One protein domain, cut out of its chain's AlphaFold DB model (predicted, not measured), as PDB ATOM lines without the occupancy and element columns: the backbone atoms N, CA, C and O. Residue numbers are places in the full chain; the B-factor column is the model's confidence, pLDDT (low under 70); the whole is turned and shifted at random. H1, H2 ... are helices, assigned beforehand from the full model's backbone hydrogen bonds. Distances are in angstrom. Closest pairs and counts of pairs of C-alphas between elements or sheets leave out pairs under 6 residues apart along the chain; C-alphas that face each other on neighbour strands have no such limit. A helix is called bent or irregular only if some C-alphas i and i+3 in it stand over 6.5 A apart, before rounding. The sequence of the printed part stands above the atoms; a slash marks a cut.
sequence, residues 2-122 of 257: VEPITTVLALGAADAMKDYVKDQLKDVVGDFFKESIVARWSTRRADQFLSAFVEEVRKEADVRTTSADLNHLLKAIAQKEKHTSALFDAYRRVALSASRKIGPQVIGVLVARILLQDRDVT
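AT A GLANCE: This is residues 2 to 122 of the 257 residues of an uncharacterized protein of Burkholderia lata (strain ATCC 17760 / DSM 23089 / LMG 22485 / NCIMB 9086 / R18194 / 383) (UniProt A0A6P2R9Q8). One very long helix, H1, runs the length of the model like a shaft; its first part, residues 5 to 40, sticks out as a bare arm, and the three shorter helices H2, H3 and H4 pack on one side of its last part, making with it a small compact head. In the head a helical hairpin, H3 and H4, crosses H1, with H4 packed on it along residues 45 to 57, while the short H2 leads from near the end of H1 to the start of H3. The printed part has 121 residues with four named helices, in the order H1, H2, H3, H4, and no named strand; the class is all helix. The whole is extended, with a radius of gyration of the C-alphas of 25.6 A and spans of 95 by 28 by 27 A, the length being made by the arm.

IN THESE COORDINATES: H1, residues 5 to 63, is 85.7 A long and runs from C-alpha 5 at (-2.952, -46.787, -7.127) to C-alpha 63 at (-0.684, 24.103, -55.184). It is neither bent nor irregular, but only just: C-alphas 36 and 39 are 6.3 A apart. H2 is residues 70 to 79, 14.4 A. H3 is residues 81 to 96, 23.0 A. H4 is residues 102 to 117, 22.7 A, with C-alpha 117 at (9.876, 21.543, -46.387).

HOW THE PARTS SIT: H1 and H3 are the hubs, touching three helices each. H1 touches H4 with residues 45 to 57 alone, at a steep tilt of 49 degrees, the same way; the closest C-alphas, of Phe 53 and Gly 108, are 4.2 A apart. H1 touches H3 with residues 42 to 49 alone, at a steep tilt of 55 degrees, opposite ways; the closest C-alphas are those of Ser 42 and Ala 95, 6.1 A apart. H1 touches H2 with residues 57 to 61 alone, at a steep tilt of 60 degrees, opposite ways, and the C-alphas of Arg 58 and Leu 70 come closest, at 6.2 A. H3 and H4 form a helical hairpin: they touch at a shallow tilt of 11 degrees, opposite ways, with the closest C-alphas, of Val 94 and Pro 104, 5.2 A apart. H2 and H3 only just touch, only at the corner, with 3 pairs of C-alphas within 8 A, the closest being those of Ile 77 and His 83 at 5.8 A; they are about perpendicular, at 81 degrees. H2 and H4 are close but not clearly touching: the C-alphas of Ile 77 and Leu 115 are 7.3 A apart. Every O i to N i+4 pair is within hydrogen-bond range in H2, H3 and H4, and 52 of 55 are in H1.

THE WHOLE: The two C-alphas farthest apart, of Val 2 and Thr 65, are 95.2 A apart. Residues 2 to 40 and 63 to 68 stand free; the body without them spans 31 by 23 by 20 A. The printed part has no cut. The links H2 to H3 and H3 to H4 are tight, and H1 to H2 is short. The mean pLDDT of the printed part is 77.1, and it is under 70 in residues 2 to 39, 41 and 63 to 69.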
ATOM      1  N   VAL A   2      -8.688 -54.845  -5.180       41.75
ATOM      2  CA  VAL A   2      -7.934 -53.869  -5.980       41.75
ATOM      3  C   VAL A   2      -8.737 -52.584  -5.687       41.75
ATOM      4  O   VAL A   2      -9.960 -52.663  -5.706       41.75
ATOM      5  N   GLU A   3      -8.225 -51.468  -5.170       47.78
ATOM      6  CA  GLU A   3      -7.226 -50.539  -5.710       47.78
ATOM      7  C   GLU A   3      -6.962 -49.421  -4.666       47.78
ATOM      8  O   GLU A   3      -7.885 -49.053  -3.936       47.78
ATOM      9  N   PRO A   4      -5.745 -48.839  -4.611       49.34
ATOM     10  CA  PRO A   4      -5.647 -47.386  -4.392       49.34
ATOM     11  C   PRO A   4      -4.657 -46.663  -5.334       49.34
ATOM     12  O   PRO A   4      -4.473 -45.455  -5.225       49.34
ATOM     13  N   ILE A   5      -4.011 -47.367  -6.271       43.25
ATOM     14  CA  ILE A   5      -2.952 -46.787  -7.127       43.25
ATOM     15  C   ILE A   5      -3.527 -46.130  -8.401       43.25
ATOM     16  O   ILE A   5      -2.990 -45.136  -8.888       43.25
ATOM     17  N   THR A   6      -4.664 -46.607  -8.901       39.94
ATOM     18  CA  THR A   6      -5.397 -46.044 -10.053       39.94
ATOM     19  C   THR A   6      -5.983 -44.660  -9.773       39.94
ATOM     20  O   THR A   6      -6.036 -43.823 -10.672       39.94
ATOM     21  N   THR A   7      -6.364 -44.361  -8.528       42.84
ATOM     22  CA  THR A   7      -6.987 -43.077  -8.166       42.84
ATOM     23  C   THR A   7      -5.985 -41.913  -8.150       42.84
ATOM     24  O   THR A   7      -6.338 -40.800  -8.530       42.84
ATOM     25  N   VAL A   8      -4.720 -42.151  -7.780       44.72
ATOM     26  CA  VAL A   8      -3.685 -41.096  -7.691       44.72
ATOM     27  C   VAL A   8      -3.156 -40.693  -9.075       44.72
ATOM     28  O   VAL A   8      -2.935 -39.510  -9.332       44.72
ATOM     29  N   LEU A   9      -3.026 -41.649 -10.000       40.19
ATOM     30  CA  LEU A   9      -2.650 -41.379 -11.396       40.19
ATOM     31  C   LEU A   9      -3.746 -40.621 -12.160       40.19
ATOM     32  O   LEU A   9      -3.434 -39.748 -12.968       40.19
ATOM     33  N   ALA A  10      -5.019 -40.899 -11.869       46.31
ATOM     34  CA  ALA A  10      -6.148 -40.187 -12.468       46.31
ATOM     35  C   ALA A  10      -6.247 -38.719 -12.002       46.31
ATOM     36  O   ALA A  10      -6.587 -37.849 -12.800       46.31
ATOM     37  N   LEU A  11      -5.903 -38.431 -10.741       50.75
ATOM     38  CA  LEU A  11      -5.889 -37.070 -10.183       50.75
ATOM     39  C   LEU A  11      -4.755 -36.209 -10.764       50.75
ATOM     40  O   LEU A  11      -5.011 -35.099 -11.219       50.75
ATOM     41  N   GLY A  12      -3.530 -36.741 -10.843       51.28
ATOM     42  CA  GLY A  12      -2.394 -36.012 -11.427       51.28
ATOM     43  C   GLY A  12      -2.540 -35.748 -12.932       51.28
ATOM     44  O   GLY A  12      -2.139 -34.692 -13.417       51.28
ATOM     45  N   ALA A  13      -3.164 -36.672 -13.670       52.41
ATOM     46  CA  ALA A  13      -3.473 -36.483 -15.087       52.41
ATOM     47  C   ALA A  13      -4.590 -35.450 -15.311       52.41
ATOM     48  O   ALA A  13      -4.522 -34.680 -16.267       52.41
ATOM     49  N   ALA A  14      -5.593 -35.397 -14.428       52.69
ATOM     50  CA  ALA A  14      -6.668 -34.411 -14.505       52.69
ATOM     51  C   ALA A  14      -6.164 -32.984 -14.239       52.69
ATOM     52  O   ALA A  14      -6.544 -32.067 -14.967       52.69
ATOM     53  N   ASP A  15      -5.276 -32.797 -13.259       55.78
ATOM     54  CA  ASP A  15      -4.689 -31.485 -12.966       55.78
ATOM     55  C   ASP A  15      -3.725 -31.028 -14.074       55.78
ATOM     56  O   ASP A  15      -3.836 -29.901 -14.553       55.78
ATOM     57  N   ALA A  16      -2.872 -31.920 -14.595       58.91
ATOM     58  CA  ALA A  16      -1.994 -31.603 -15.727       58.91
ATOM     59  C   ALA A  16      -2.777 -31.288 -17.015       58.91
ATOM     60  O   ALA A  16      -2.403 -30.398 -17.779       58.91
ATOM     61  N   MET A  17      -3.893 -31.982 -17.254       52.53
ATOM     62  CA  MET A  17      -4.769 -31.715 -18.395       52.53
ATOM     63  C   MET A  17      -5.535 -30.400 -18.223       52.53
ATOM     64  O   MET A  17      -5.747 -29.683 -19.198       52.53
ATOM     65  N   LYS A  18      -5.905 -30.041 -16.992       55.69
ATOM     66  CA  LYS A  18      -6.527 -28.755 -16.669       55.69
ATOM     67  C   LYS A  18      -5.559 -27.592 -16.877       55.69
ATOM     68  O   LYS A  18      -5.969 -26.577 -17.435       55.69
ATOM     69  N   ASP A  19      -4.296 -27.752 -16.493       66.56
ATOM     70  CA  ASP A  19      -3.253 -26.752 -16.732       66.56
ATOM     71  C   ASP A  19      -2.897 -26.643 -18.221       66.56
ATOM     72  O   ASP A  19      -2.837 -25.536 -18.749       66.56
ATOM     73  N   TYR A  20      -2.809 -27.765 -18.942       64.19
ATOM     74  CA  TYR A  20      -2.611 -27.773 -20.396       64.19
ATOM     75  C   TYR A  20      -3.759 -27.089 -21.153       64.19
ATOM     76  O   TYR A  20      -3.528 -26.271 -22.040       64.19
ATOM     77  N   VAL A  21      -5.012 -27.378 -20.782       61.66
ATOM     78  CA  VAL A  21      -6.192 -26.717 -21.361       61.66
ATOM     79  C   VAL A  21      -6.207 -25.233 -21.010       61.66
ATOM     80  O   VAL A  21      -6.553 -24.418 -21.857       61.66
ATOM     81  N   LYS A  22      -5.811 -24.860 -19.790       59.41
ATOM     82  CA  LYS A  22      -5.720 -23.460 -19.362       59.41
ATOM     83  C   LYS A  22      -4.654 -22.695 -20.144       59.41
ATOM     84  O   LYS A  22      -4.900 -21.545 -20.495       59.41
ATOM     85  N   ASP A  23      -3.513 -23.312 -20.432       67.94
ATOM     86  CA  ASP A  23      -2.444 -22.692 -21.217       67.94
ATOM     87  C   ASP A  23      -2.810 -22.596 -22.705       67.94
ATOM     88  O   ASP A  23      -2.703 -21.517 -23.278       67.94
ATOM     89  N   GLN A  24      -3.419 -23.632 -23.287       63.25
ATOM     90  CA  GLN A  24      -4.020 -23.558 -24.628       63.25
ATOM     91  C   GLN A  24      -5.085 -22.452 -24.724       63.25
ATOM     92  O   GLN A  24      -5.156 -21.728 -25.715       63.25
ATOM     93  N   LEU A  25      -5.907 -22.276 -23.682       56.94
ATOM     94  CA  LEU A  25      -6.914 -21.215 -23.645       56.94
ATOM     95  C   LEU A  25      -6.274 -19.822 -23.566       56.94
ATOM     96  O   LEU A  25      -6.790 -18.887 -24.172       56.94
ATOM     97  N   LYS A  26      -5.165 -19.667 -22.829       62.56
ATOM     98  CA  LYS A  26      -4.408 -18.405 -22.779       62.56
ATOM     99  C   LYS A  26      -3.808 -18.065 -24.135       62.56
ATOM    100  O   LYS A  26      -3.876 -16.902 -24.515       62.56
ATOM    101  N   ASP A  27      -3.269 -19.050 -24.846       67.81
ATOM    102  CA  ASP A  27      -2.677 -18.840 -26.166       67.81
ATOM    103  C   ASP A  27      -3.753 -18.444 -27.181       67.81
ATOM    104  O   ASP A  27      -3.627 -17.415 -27.835       67.81
ATOM    105  N   VAL A  28      -4.890 -19.148 -27.208       63.78
ATOM    106  CA  VAL A  28      -6.022 -18.814 -28.094       63.78
ATOM    107  C   VAL A  28      -6.628 -17.442 -27.772       63.78
ATOM    108  O   VAL A  28      -6.926 -16.667 -28.679       63.78
ATOM    109  N   VAL A  29      -6.805 -17.104 -26.490       56.44
ATOM    110  CA  VAL A  29      -7.284 -15.771 -26.080       56.44
ATOM    111  C   VAL A  29      -6.240 -14.698 -26.391       56.44
ATOM    112  O   VAL A  29      -6.601 -13.597 -26.804       56.44
ATOM    113  N   GLY A  30      -4.957 -15.010 -26.215       52.06
ATOM    114  CA  GLY A  30      -3.837 -14.130 -26.520       52.06
ATOM    115  C   GLY A  30      -3.749 -13.814 -28.008       52.06
ATOM    116  O   GLY A  30      -3.637 -12.645 -28.372       52.06
ATOM    117  N   ASP A  31      -3.870 -14.825 -28.860       68.62
ATOM    118  CA  ASP A  31      -3.841 -14.677 -30.312       68.62
ATOM    119  C   ASP A  31      -5.101 -13.970 -30.817       68.62
ATOM    120  O   ASP A  31      -4.997 -13.009 -31.577       68.62
ATOM    121  N   PHE A  32      -6.283 -14.298 -30.280       62.56
ATOM    122  CA  PHE A  32      -7.507 -13.542 -30.562       62.56
ATOM    123  C   PHE A  32      -7.378 -12.065 -30.166       62.56
ATOM    124  O   PHE A  32      -7.777 -11.182 -30.926       62.56
ATOM    125  N   PHE A  33      -6.807 -11.762 -28.997       53.47
ATOM    126  CA  PHE A  33      -6.608 -10.386 -28.545       53.47
ATOM    127  C   PHE A  33      -5.596  -9.639 -29.427       53.47
ATOM    128  O   PHE A  33      -5.839  -8.492 -29.811       53.47
ATOM    129  N   LYS A  34      -4.486 -10.285 -29.801       59.78
ATOM    130  CA  LYS A  34      -3.483  -9.714 -30.712       59.78
ATOM    131  C   LYS A  34      -4.070  -9.442 -32.098       59.78
ATOM    132  O   LYS A  34      -3.951  -8.323 -32.592       59.78
ATOM    133  N   GLU A  35      -4.732 -10.421 -32.707       66.50
ATOM    134  CA  GLU A  35      -5.231 -10.326 -34.083       66.50
ATOM    135  C   GLU A  35      -6.515  -9.493 -34.194       66.50
ATOM    136  O   GLU A  35      -6.654  -8.668 -35.096       66.50
ATOM    137  N   SER A  36      -7.461  -9.649 -33.265       55.28
ATOM    138  CA  SER A  36      -8.772  -8.989 -33.368       55.28
ATOM    139  C   SER A  36      -8.791  -7.589 -32.762       55.28
ATOM    140  O   SER A  36      -9.581  -6.742 -33.193       55.28
ATOM    141  N   ILE A  37      -7.955  -7.336 -31.749       58.59
ATOM    142  CA  ILE A  37      -7.940  -6.071 -31.010       58.59
ATOM    143  C   ILE A  37      -6.646  -5.315 -31.311       58.59
ATOM    144  O   ILE A  37      -6.706  -4.262 -31.929       58.59
ATOM    145  N   VAL A  38      -5.463  -5.823 -30.980       61.97
ATOM    146  CA  VAL A  38      -4.238  -5.023 -31.182       61.97
ATOM    147  C   VAL A  38      -4.040  -4.657 -32.657       61.97
ATOM    148  O   VAL A  38      -3.951  -3.469 -32.964       61.97
ATOM    149  N   ALA A  39      -4.094  -5.635 -33.566       69.38
ATOM    150  CA  ALA A  39      -3.902  -5.392 -34.994       69.38
ATOM    151  C   ALA A  39      -4.999  -4.493 -35.580       69.38
ATOM    152  O   ALA A  39      -4.708  -3.536 -36.286       69.38
ATOM    153  N   ARG A  40      -6.274  -4.717 -35.242       72.12
ATOM    154  CA  ARG A  40      -7.367  -3.875 -35.759       72.12
ATOM    155  C   ARG A  40      -7.237  -2.415 -35.319       72.12
ATOM    156  O   ARG A  40      -7.528  -1.501 -36.091       72.12
ATOM    157  N   TRP A  41      -6.841  -2.195 -34.069       67.62
ATOM    158  CA  TRP A  41      -6.716  -0.858 -33.502       67.62
ATOM    159  C   TRP A  41      -5.456  -0.145 -34.000       67.62
ATOM    160  O   TRP A  41      -5.540   1.040 -34.324       67.62
ATOM    161  N   SER A  42      -4.332  -0.855 -34.139       77.19
ATOM    162  CA  SER A  42      -3.113  -0.311 -34.746       77.19
ATOM    163  C   SER A  42      -3.314   0.003 -36.226       77.19
ATOM    164  O   SER A  42      -2.950   1.092 -36.661       77.19
ATOM    165  N   THR A  43      -3.961  -0.892 -36.983       85.56
ATOM    166  CA  THR A  43      -4.261  -0.686 -38.407       85.56
ATOM    167  C   THR A  43      -5.142   0.534 -38.597       85.56
ATOM    168  O   THR A  43      -4.806   1.403 -39.387       85.56
ATOM    169  N   ARG A  44      -6.201   0.692 -37.792       89.50
ATOM    170  CA  ARG A  44      -7.067   1.869 -37.911       89.50
ATOM    171  C   ARG A  44      -6.302   3.178 -37.705       89.50
ATOM    172  O   ARG A  44      -6.518   4.110 -38.468       89.50
ATOM    173  N   ARG A  45      -5.441   3.278 -36.688       92.06
ATOM    174  CA  ARG A  45      -4.648   4.502 -36.464       92.06
ATOM    175  C   ARG A  45      -3.645   4.732 -37.593       92.06
ATOM    176  O   ARG A  45      -3.517   5.860 -38.055       92.06
ATOM    177  N   ALA A  46      -2.992   3.667 -38.055       90.56
ATOM    178  CA  ALA A  46      -2.074   3.716 -39.187       90.56
ATOM    179  C   ALA A  46      -2.769   4.203 -40.467       90.56
ATOM    180  O   ALA A  46      -2.222   5.052 -41.160       90.56
ATOM    181  N   ASP A  47      -3.992   3.741 -40.734       92.06
ATOM    182  CA  ASP A  47      -4.791   4.171 -41.884       92.06
ATOM    183  C   ASP A  47      -5.144   5.661 -41.793       92.06
ATOM    184  O   ASP A  47      -5.049   6.382 -42.783       92.06
ATOM    185  N   GLN A  48      -5.528   6.144 -40.603       95.75
ATOM    186  CA  GLN A  48      -5.820   7.567 -40.383       95.75
ATOM    187  C   GLN A  48      -4.580   8.440 -40.601       95.75
ATOM    188  O   GLN A  48      -4.663   9.467 -41.273       95.75
ATOM    189  N   PHE A  49      -3.430   8.006 -40.081       95.19
ATOM    190  CA  PHE A  49      -2.140   8.652 -40.305       95.19
ATOM    191  C   PHE A  49      -1.760   8.678 -41.789       95.19
ATOM    192  O   PHE A  49      -1.502   9.748 -42.337       95.19
ATOM    193  N   LEU A  50      -1.764   7.519 -42.454       90.88
ATOM    194  CA  LEU A  50      -1.335   7.395 -43.845       90.88
ATOM    195  C   LEU A  50      -2.259   8.176 -44.780       90.88
ATOM    196  O   LEU A  50      -1.780   8.864 -45.678       90.88
ATOM    197  N   SER A  51      -3.572   8.107 -44.550       91.69
ATOM    198  CA  SER A  51      -4.547   8.850 -45.344       91.69
ATOM    199  C   SER A  51      -4.340  10.358 -45.215       91.69
ATOM    200  O   SER A  51      -4.341  11.044 -46.232       91.69
ATOM    201  N   ALA A  52      -4.141  10.875 -43.998       94.38
ATOM    202  CA  ALA A  52      -3.897  12.301 -43.787       94.38
ATOM    203  C   ALA A  52      -2.551  12.746 -44.381       94.38
ATOM    204  O   ALA A  52      -2.480  13.789 -45.026       94.38
ATOM    205  N   PHE A  53      -1.504  11.932 -44.222       92.69
ATOM    206  CA  PHE A  53      -0.182  12.185 -44.788       92.69
ATOM    207  C   PHE A  53      -0.217  12.276 -46.320       92.69
ATOM    208  O   PHE A  53       0.241  13.262 -46.894       92.69
ATOM    209  N   VAL A  54      -0.786  11.269 -46.995       89.81
ATOM    210  CA  VAL A  54      -0.862  11.232 -48.465       89.81
ATOM    211  C   VAL A  54      -1.704  12.387 -48.999       89.81
ATOM    212  O   VAL A  54      -1.322  13.015 -49.985       89.81
ATOM    213  N   GLU A  55      -2.824  12.688 -48.343       90.56
ATOM    214  CA  GLU A  55      -3.690  13.795 -48.738       90.56
ATOM    215  C   GLU A  55      -2.989  15.151 -48.587       90.56
ATOM    216  O   GLU A  55      -3.121  16.017 -49.451       90.56
ATOM    217  N   GLU A  56      -2.188  15.335 -47.539       90.19
ATOM    218  CA  GLU A  56      -1.415  16.563 -47.354       90.19
ATOM    219  C   GLU A  56      -0.301  16.708 -48.403       90.19
ATOM    220  O   GLU A  56      -0.141  17.781 -48.986       90.19
ATOM    221  N   VAL A  57       0.405  15.618 -48.729       87.00
ATOM    222  CA  VAL A  57       1.384  15.592 -49.833       87.00
ATOM    223  C   VAL A  57       0.716  15.919 -51.172       87.00
ATOM    224  O   VAL A  57       1.278  16.667 -51.975       87.00
ATOM    225  N   ARG A  58      -0.495  15.405 -51.408       84.94
ATOM    226  CA  ARG A  58      -1.276  15.688 -52.618       84.94
ATOM    227  C   ARG A  58      -1.659  17.166 -52.719       84.94
ATOM    228  O   ARG A  58      -1.461  17.762 -53.773       84.94
ATOM    229  N   LYS A  59      -2.157  17.768 -51.633       85.62
ATOM    230  CA  LYS A  59      -2.536  19.193 -51.597       85.62
ATOM    231  C   LYS A  59      -1.364  20.104 -51.963       85.62
ATOM    232  O   LYS A  59      -1.547  21.049 -52.724       85.62
ATOM    233  N   GLU A  60      -0.163  19.809 -51.470       77.69
ATOM    234  CA  GLU A  60       1.026  20.604 -51.797       77.69
ATOM    235  C   GLU A  60       1.457  20.436 -53.266       77.69
ATOM    236  O   GLU A  60       1.873  21.405 -53.907       77.69
ATOM    237  N   ALA A  61       1.317  19.227 -53.824       71.94
ATOM    238  CA  ALA A  61       1.591  18.962 -55.238       71.94
ATOM    239  C   ALA A  61       0.676  19.788 -56.160       71.94
ATOM    240  O   ALA A  61       1.157  20.410 -57.111       71.94
ATOM    241  N   ASP A  62      -0.621  19.850 -55.832       70.00
ATOM    242  CA  ASP A  62      -1.626  20.608 -56.585       70.00
ATOM    243  C   ASP A  62      -1.346  22.127 -56.541       70.00
ATOM    244  O   ASP A  62      -1.428  22.813 -57.563       70.00
ATOM    245  N   VAL A  63      -0.957  22.664 -55.375       69.75
ATOM    246  CA  VAL A  63      -0.684  24.103 -55.184       69.75
ATOM    247  C   VAL A  63       0.555  24.568 -55.953       69.75
ATOM    248  O   VAL A  63       0.550  25.652 -56.538       69.75
ATOM    249  N   ARG A  64       1.619  23.760 -56.007       61.78
ATOM    250  CA  ARG A  64       2.886  24.162 -56.644       61.78
ATOM    251  C   ARG A  64       2.853  24.155 -58.174       61.78
ATOM    252  O   ARG A  64       3.907  24.360 -58.772       61.78
ATOM    253  N   THR A  65       1.700  23.891 -58.815       56.22
ATOM    254  CA  THR A  65       1.543  23.723 -60.286       56.22
ATOM    255  C   THR A  65       2.638  22.860 -60.925       56.22
ATOM    256  O   THR A  65       2.925  22.926 -62.120       56.22
ATOM    257  N   THR A  66       3.271  22.017 -60.113       52.25
ATOM    258  CA  THR A  66       4.351  21.154 -60.536       52.25
ATOM    259  C   THR A  66       3.658  19.871 -60.931       52.25
ATOM    260  O   THR A  66       3.135  19.170 -60.074       52.25
ATOM    261  N   SER A  67       3.648  19.547 -62.223       50.62
ATOM    262  CA  SER A  67       3.133  18.276 -62.762       50.62
ATOM    263  C   SER A  67       3.934  17.047 -62.273       50.62
ATOM    264  O   SER A  67       3.989  16.020 -62.953       50.62
ATOM    265  N   ALA A  68       4.613  17.143 -61.129       54.94
ATOM    266  CA  ALA A  68       5.172  16.005 -60.442       54.94
ATOM    267  C   ALA A  68       4.001  15.134 -59.987       54.94
ATOM    268  O   ALA A  68       3.243  15.496 -59.092       54.94
ATOM    269  N   ASP A  69       3.864  13.985 -60.642       69.62
ATOM    270  CA  ASP A  69       2.991  12.904 -60.208       69.62
ATOM    271  C   ASP A  69       3.222  12.652 -58.704       69.62
ATOM    272  O   ASP A  69       4.371  12.562 -58.264       69.62
ATOM    273  N   LEU A  70       2.154  12.542 -57.909       75.94
ATOM    274  CA  LEU A  70       2.196  12.217 -56.475       75.94
ATOM    275  C   LEU A  70       3.144  11.037 -56.198       75.94
ATOM    276  O   LEU A  70       3.898  11.039 -55.225       75.94
ATOM    277  N   ASN A  71       3.172  10.059 -57.107       72.25
ATOM    278  CA  ASN A  71       4.077   8.916 -57.030       72.25
ATOM    279  C   ASN A  71       5.558   9.312 -57.045       72.25
ATOM    280  O   ASN A  71       6.377   8.653 -56.408       72.25
ATOM    281  N   HIS A  72       5.928  10.364 -57.774       78.69
ATOM    282  CA  HIS A  72       7.291  10.879 -57.809       78.69
ATOM    283  C   HIS A  72       7.673  11.534 -56.476       78.69
ATOM    284  O   HIS A  72       8.767  11.283 -55.975       78.69
ATOM    285  N   LEU A  73       6.770  12.312 -55.866       77.62
ATOM    286  CA  LEU A  73       6.997  12.909 -54.542       77.62
ATOM    287  C   LEU A  73       7.143  11.833 -53.460       77.62
ATOM    288  O   LEU A  73       8.110  11.851 -52.703       77.62
ATOM    289  N   LEU A  74       6.249  10.841 -53.442       78.88
ATOM    290  CA  LEU A  74       6.329   9.724 -52.498       78.88
ATOM    291  C   LEU A  74       7.609   8.896 -52.690       78.88
ATOM    292  O   LEU A  74       8.235   8.497 -51.709       78.88
ATOM    293  N   LYS A  75       8.049   8.674 -53.937       79.31
ATOM    294  CA  LYS A  75       9.332   8.008 -54.219       79.31
ATOM    295  C   LYS A  75      10.526   8.825 -53.737       79.31
ATOM    296  O   LYS A  75      11.452   8.242 -53.183       79.31
ATOM    297  N   ALA A  76      10.509  10.143 -53.925       82.88
ATOM    298  CA  ALA A  76      11.579  11.017 -53.453       82.88
ATOM    299  C   ALA A  76      11.701  10.979 -51.921       82.88
ATOM    300  O   ALA A  76      12.809  10.874 -51.398       82.88
ATOM    301  N   ILE A  77      10.565  10.976 -51.214       81.00
ATOM    302  CA  ILE A  77      10.510  10.802 -49.757       81.00
ATOM    303  C   ILE A  77      11.073   9.430 -49.355       81.00
ATOM    304  O   ILE A  77      11.915   9.338 -48.468       81.00
ATOM    305  N   ALA A  78      10.682   8.355 -50.045       80.00
ATOM    306  CA  ALA A  78      11.133   6.998 -49.725       80.00
ATOM    307  C   ALA A  78      12.632   6.743 -49.990       80.00
ATOM    308  O   ALA A  78      13.201   5.808 -49.430       80.00
ATOM    309  N   GLN A  79      13.278   7.538 -50.848       86.19
ATOM    310  CA  GLN A  79      14.700   7.387 -51.182       86.19
ATOM    311  C   GLN A  79      15.639   8.058 -50.172       86.19
ATOM    312  O   GLN A  79      16.826   7.729 -50.136       86.19
ATOM    313  N   LYS A  80      15.138   8.991 -49.358       86.38
ATOM    314  CA  LYS A  80      15.928   9.700 -48.348       86.38
ATOM    315  C   LYS A  80      15.843   8.965 -47.007       86.38
ATOM    316  O   LYS A  80      14.782   8.919 -46.394       86.38
ATOM    317  N   GLU A  81      16.973   8.472 -46.503       88.19
ATOM    318  CA  GLU A  81      17.052   7.787 -45.196       88.19
ATOM    319  C   GLU A  81      16.533   8.655 -44.037       88.19
ATOM    320  O   GLU A  81      15.797   8.187 -43.172       88.19
ATOM    321  N   LYS A  82      16.838   9.958 -44.065       90.81
ATOM    322  CA  LYS A  82      16.308  10.933 -43.098       90.81
ATOM    323  C   LYS A  82      14.775  10.932 -43.068       90.81
ATOM    324  O   LYS A  82      14.171  10.964 -42.001       90.81
ATOM    325  N   HIS A  83      14.142  10.888 -44.239       87.94
ATOM    326  CA  HIS A  83      12.685  10.957 -44.369       87.94
ATOM    327  C   HIS A  83      12.020   9.654 -43.933       87.94
ATOM    328  O   HIS A  83      11.005   9.684 -43.240       87.94
ATOM    329  N   THR A  84      12.599   8.506 -44.288       84.69
ATOM    330  CA  THR A  84      12.085   7.203 -43.847       84.69
ATOM    331  C   THR A  84      12.239   7.012 -42.340       84.69
ATOM    332  O   THR A  84      11.335   6.470 -41.706       84.69
ATOM    333  N   SER A  85      13.324   7.520 -41.744       88.81
ATOM    334  CA  SER A  85      13.503   7.548 -40.289       88.81
ATOM    335  C   SER A  85      12.447   8.417 -39.595       88.81
ATOM    336  O   SER A  85      11.810   7.948 -38.652       88.81
ATOM    337  N   ALA A  86      12.184   9.626 -40.103       89.69
ATOM    338  CA  ALA A  86      11.140  10.504 -39.568       89.69
ATOM    339  C   ALA A  86       9.731   9.886 -39.685       89.69
ATOM    340  O   ALA A  86       8.948   9.940 -38.738       89.69
ATOM    341  N   LEU A  87       9.415   9.228 -40.809       89.19
ATOM    342  CA  LEU A  87       8.156   8.491 -40.982       89.19
ATOM    343  C   LEU A  87       8.014   7.335 -39.990       89.19
ATOM    344  O   LEU A  87       6.921   7.083 -39.482       89.19
ATOM    345  N   PHE A  88       9.108   6.625 -39.715       90.06
ATOM    346  CA  PHE A  88       9.102   5.536 -38.747       90.06
ATOM    347  C   PHE A  88       8.887   6.043 -37.315       90.06
ATOM    348  O   PHE A  88       8.094   5.454 -36.577       90.06
ATOM    349  N   ASP A  89       9.526   7.152 -36.930       93.50
ATOM    350  CA  ASP A  89       9.294   7.756 -35.615       93.50
ATOM    351  C   ASP A  89       7.848   8.246 -35.464       93.50
ATOM    352  O   ASP A  89       7.175   7.928 -34.482       93.50
ATOM    353  N   ALA A  90       7.316   8.913 -36.488       93.81
ATOM    354  CA  ALA A  90       5.916   9.317 -36.520       93.81
ATOM    355  C   ALA A  90       4.957   8.128 -36.374       93.81
ATOM    356  O   ALA A  90       4.002   8.185 -35.599       93.81
ATOM    357  N   TYR A  91       5.225   7.018 -37.068       91.50
ATOM    358  CA  TYR A  91       4.428   5.800 -36.942       91.50
ATOM    359  C   TYR A  91       4.442   5.242 -35.509       91.50
ATOM    360  O   TYR A  91       3.405   4.805 -35.002       91.50
ATOM    361  N   ARG A  92       5.590   5.297 -34.822       94.06
ATOM    362  CA  ARG A  92       5.691   4.905 -33.409       94.06
ATOM    363  C   ARG A  92       4.782   5.767 -32.528       94.06
ATOM    364  O   ARG A  92       4.043   5.213 -31.718       94.06
ATOM    365  N   ARG A  93       4.762   7.084 -32.739       95.12
ATOM    366  CA  ARG A  93       3.862   8.011 -32.024       95.12
ATOM    367  C   ARG A  93       2.388   7.721 -32.320       95.12
ATOM    368  O   ARG A  93       1.560   7.668 -31.416       95.12
ATOM    369  N   VAL A  94       2.043   7.401 -33.569       95.06
ATOM    370  CA  VAL A  94       0.681   6.972 -33.958       95.06
ATOM    371  C   VAL A  94       0.251   5.703 -33.215       95.06
ATOM    372  O   VAL A  94      -0.895   5.595 -32.758       95.06
ATOM    373  N   ALA A  95       1.161   4.741 -33.058       91.31
ATOM    374  CA  ALA A  95       0.900   3.515 -32.312       91.31
ATOM    375  C   ALA A  95       0.665   3.771 -30.810       91.31
ATOM    376  O   ALA A  95      -0.051   2.999 -30.169       91.31
ATOM    377  N   LEU A  96       1.195   4.867 -30.264       91.88
ATOM    378  CA  LEU A  96       1.028   5.266 -28.864       91.88
ATOM    379  C   LEU A  96      -0.109   6.277 -28.637       91.88
ATOM    380  O   LEU A  96      -0.612   6.369 -27.519       91.88
ATOM    381  N   SER A  97      -0.595   6.943 -29.690       95.94
ATOM    382  CA  SER A  97      -1.639   7.969 -29.578       95.94
ATOM    383  C   SER A  97      -2.908   7.464 -28.877       95.94
ATOM    384  O   SER A  97      -3.491   6.430 -29.226       95.94
ATOM    385  N   ALA A  98      -3.364   8.232 -27.885       96.19
ATOM    386  CA  ALA A  98      -4.611   8.011 -27.162       96.19
ATOM    387  C   ALA A  98      -5.839   8.207 -28.066       96.19
ATOM    388  O   ALA A  98      -6.891   7.593 -27.850       96.19
ATOM    389  N   SER A  99      -5.708   9.050 -29.088       95.94
ATOM    390  CA  SER A  99      -6.723   9.283 -30.104       95.94
ATOM    391  C   SER A  99      -6.753   8.158 -31.140       95.94
ATOM    392  O   SER A  99      -5.736   7.595 -31.544       95.94
ATOM    393  N   ARG A 100      -7.957   7.834 -31.618       94.06
ATOM    394  CA  ARG A 100      -8.157   6.802 -32.648       94.06
ATOM    395  C   ARG A 100      -8.251   7.401 -34.040       94.06
ATOM    396  O   ARG A 100      -8.090   6.665 -35.012       94.06
ATOM    397  N   LYS A 101      -8.582   8.690 -34.120       95.31
ATOM    398  CA  LYS A 101      -8.829   9.390 -35.373       95.31
ATOM    399  C   LYS A 101      -7.977  10.647 -35.469       95.31
ATOM    400  O   LYS A 101      -7.036  10.660 -36.249       95.31
ATOM    401  N   ILE A 102      -8.255  11.651 -34.641       96.94
ATOM    402  CA  ILE A 102      -7.752  13.014 -34.861       96.94
ATOM    403  C   ILE A 102      -6.236  13.096 -34.638       96.94
ATOM    404  O   ILE A 102      -5.520  13.525 -35.532       96.94
ATOM    405  N   GLY A 103      -5.729  12.595 -33.509       97.56
ATOM    406  CA  GLY A 103      -4.290  12.518 -33.206       97.56
ATOM    407  C   GLY A 103      -3.441  11.919 -34.340       97.56
ATOM    408  O   GLY A 103      -2.575  12.619 -34.859       97.56
ATOM    409  N   PRO A 104      -3.711  10.682 -34.813       97.88
ATOM    410  CA  PRO A 104      -3.009  10.119 -35.968       97.88
ATOM    411  C   PRO A 104      -3.057  10.987 -37.232       97.88
ATOM    412  O   PRO A 104      -2.055  11.083 -37.938       97.88
ATOM    413  N   GLN A 105      -4.193  11.636 -37.515       97.62
ATOM    414  CA  GLN A 105      -4.306  12.535 -38.664       97.62
ATOM    415  C   GLN A 105      -3.449  13.798 -38.485       97.62
ATOM    416  O   GLN A 105      -2.764  14.184 -39.427       97.62
ATOM    417  N   VAL A 106      -3.429  14.405 -37.291       98.06
ATOM    418  CA  VAL A 106      -2.560  15.555 -36.971       98.06
ATOM    419  C   VAL A 106      -1.094  15.202 -37.198       98.06
ATOM    420  O   VAL A 106      -0.396  15.934 -37.896       98.06
ATOM    421  N   ILE A 107      -0.651  14.052 -36.676       98.00
ATOM    422  CA  ILE A 107       0.715  13.546 -36.873       98.00
ATOM    423  C   ILE A 107       1.007  13.394 -38.373       98.00
ATOM    424  O   ILE A 107       2.058  13.822 -38.842       98.00
ATOM    425  N   GLY A 108       0.066  12.838 -39.145       96.25
ATOM    426  CA  GLY A 108       0.204  12.681 -40.596       96.25
ATOM    427  C   GLY A 108       0.382  14.007 -41.336       96.25
ATOM    428  O   GLY A 108       1.291  14.130 -42.158       96.25
ATOM    429  N   VAL A 109      -0.438  15.013 -41.014       97.19
ATOM    430  CA  VAL A 109      -0.346  16.356 -41.613       97.19
ATOM    431  C   VAL A 109       0.976  17.035 -41.240       97.19
ATOM    432  O   VAL A 109       1.644  17.587 -42.113       97.19
ATOM    433  N   LEU A 110       1.380  16.980 -39.968       97.38
ATOM    434  CA  LEU A 110       2.614  17.614 -39.500       97.38
ATOM    435  C   LEU A 110       3.855  17.000 -40.163       97.38
ATOM    436  O   LEU A 110       4.696  17.716 -40.702       97.38
ATOM    437  N   VAL A 111       3.934  15.670 -40.208       96.75
ATOM    438  CA  VAL A 111       5.053  14.962 -40.846       96.75
ATOM    439  C   VAL A 111       5.118  15.275 -42.333       96.75
ATOM    440  O   VAL A 111       6.203  15.524 -42.853       96.75
ATOM    441  N   ALA A 112       3.975  15.326 -43.024       93.94
ATOM    442  CA  ALA A 112       3.947  15.742 -44.420       93.94
ATOM    443  C   ALA A 112       4.567  17.135 -44.597       93.94
ATOM    444  O   ALA A 112       5.447  17.295 -45.440       93.94
ATOM    445  N   ARG A 113       4.193  18.119 -43.766       94.50
ATOM    446  CA  ARG A 113       4.774  19.473 -43.819       94.50
ATOM    447  C   ARG A 113       6.286  19.469 -43.613       94.50
ATOM    448  O   ARG A 113       6.996  20.053 -44.430       94.50
ATOM    449  N   ILE A 114       6.775  18.784 -42.579       95.06
ATOM    450  CA  ILE A 114       8.210  18.695 -42.262       95.06
ATOM    451  C   ILE A 114       8.988  18.113 -43.452       95.06
ATOM    452  O   ILE A 114       9.978  18.698 -43.897       95.06
ATOM    453  N   LEU A 115       8.509  17.001 -44.024       92.56
ATOM    454  CA  LEU A 115       9.178  16.325 -45.141       92.56
ATOM    455  C   LEU A 115       9.128  17.131 -46.444       92.56
ATOM    456  O   LEU A 115      10.114  17.164 -47.180       92.56
ATOM    457  N   LEU A 116       8.008  17.801 -46.729       90.06
ATOM    458  CA  LEU A 116       7.845  18.651 -47.916       90.06
ATOM    459  C   LEU A 116       8.700  19.924 -47.851       90.06
ATOM    460  O   LEU A 116       9.094  20.453 -48.894       90.06
ATOM    461  N   GLN A 117       8.978  20.414 -46.643       91.62
ATOM    462  CA  GLN A 117       9.876  21.543 -46.387       91.62
ATOM    463  C   GLN A 117      11.351  21.120 -46.282       91.62
ATOM    464  O   GLN A 117      12.220  21.983 -46.243       91.62
ATOM    465  N   ASP A 118      11.636  19.813 -46.259       92.19
ATOM    466  CA  ASP A 118      12.974  19.227 -46.075       92.19
ATOM    467  C   ASP A 118      13.713  19.761 -44.831       92.19
ATOM    468  O   ASP A 118      14.943  19.851 -44.813       92.19
ATOM    469  N   ARG A 119      12.961  20.112 -43.779       94.06
ATOM    470  CA  ARG A 119      13.493  20.663 -42.523       94.06
ATOM    471  C   ARG A 119      13.609  19.604 -41.426       94.06
ATOM    472  O   ARG A 119      13.059  18.510 -41.540       94.06
ATOM    473  N   ASP A 120      14.360  19.930 -40.379       93.50
ATOM    474  CA  ASP A 120      14.390  19.147 -39.142       93.50
ATOM    475  C   ASP A 120      13.170  19.450 -38.265       93.50
ATOM    476  O   ASP A 120      12.515  20.486 -38.429       93.50
ATOM    477  N   VAL A 121      12.868  18.510 -37.370       94.69
ATOM    478  CA  VAL A 121      11.825  18.653 -36.348       94.69
ATOM    479  C   VAL A 121      12.270  19.724 -35.349       94.69
ATOM    480  O   VAL A 121      13.409  19.687 -34.882       94.69
ATOM    481  N   THR A 122      11.402  20.692 -35.066       95.50
ATOM    482  CA  THR A 122      11.644  21.761 -34.083       95.50
ATOM    483  C   THR A 122      11.078  21.393 -32.713       95.50
ATOM    484  O   THR A 122      10.285  20.462 -32.586       95.50
TER     485      THR A 122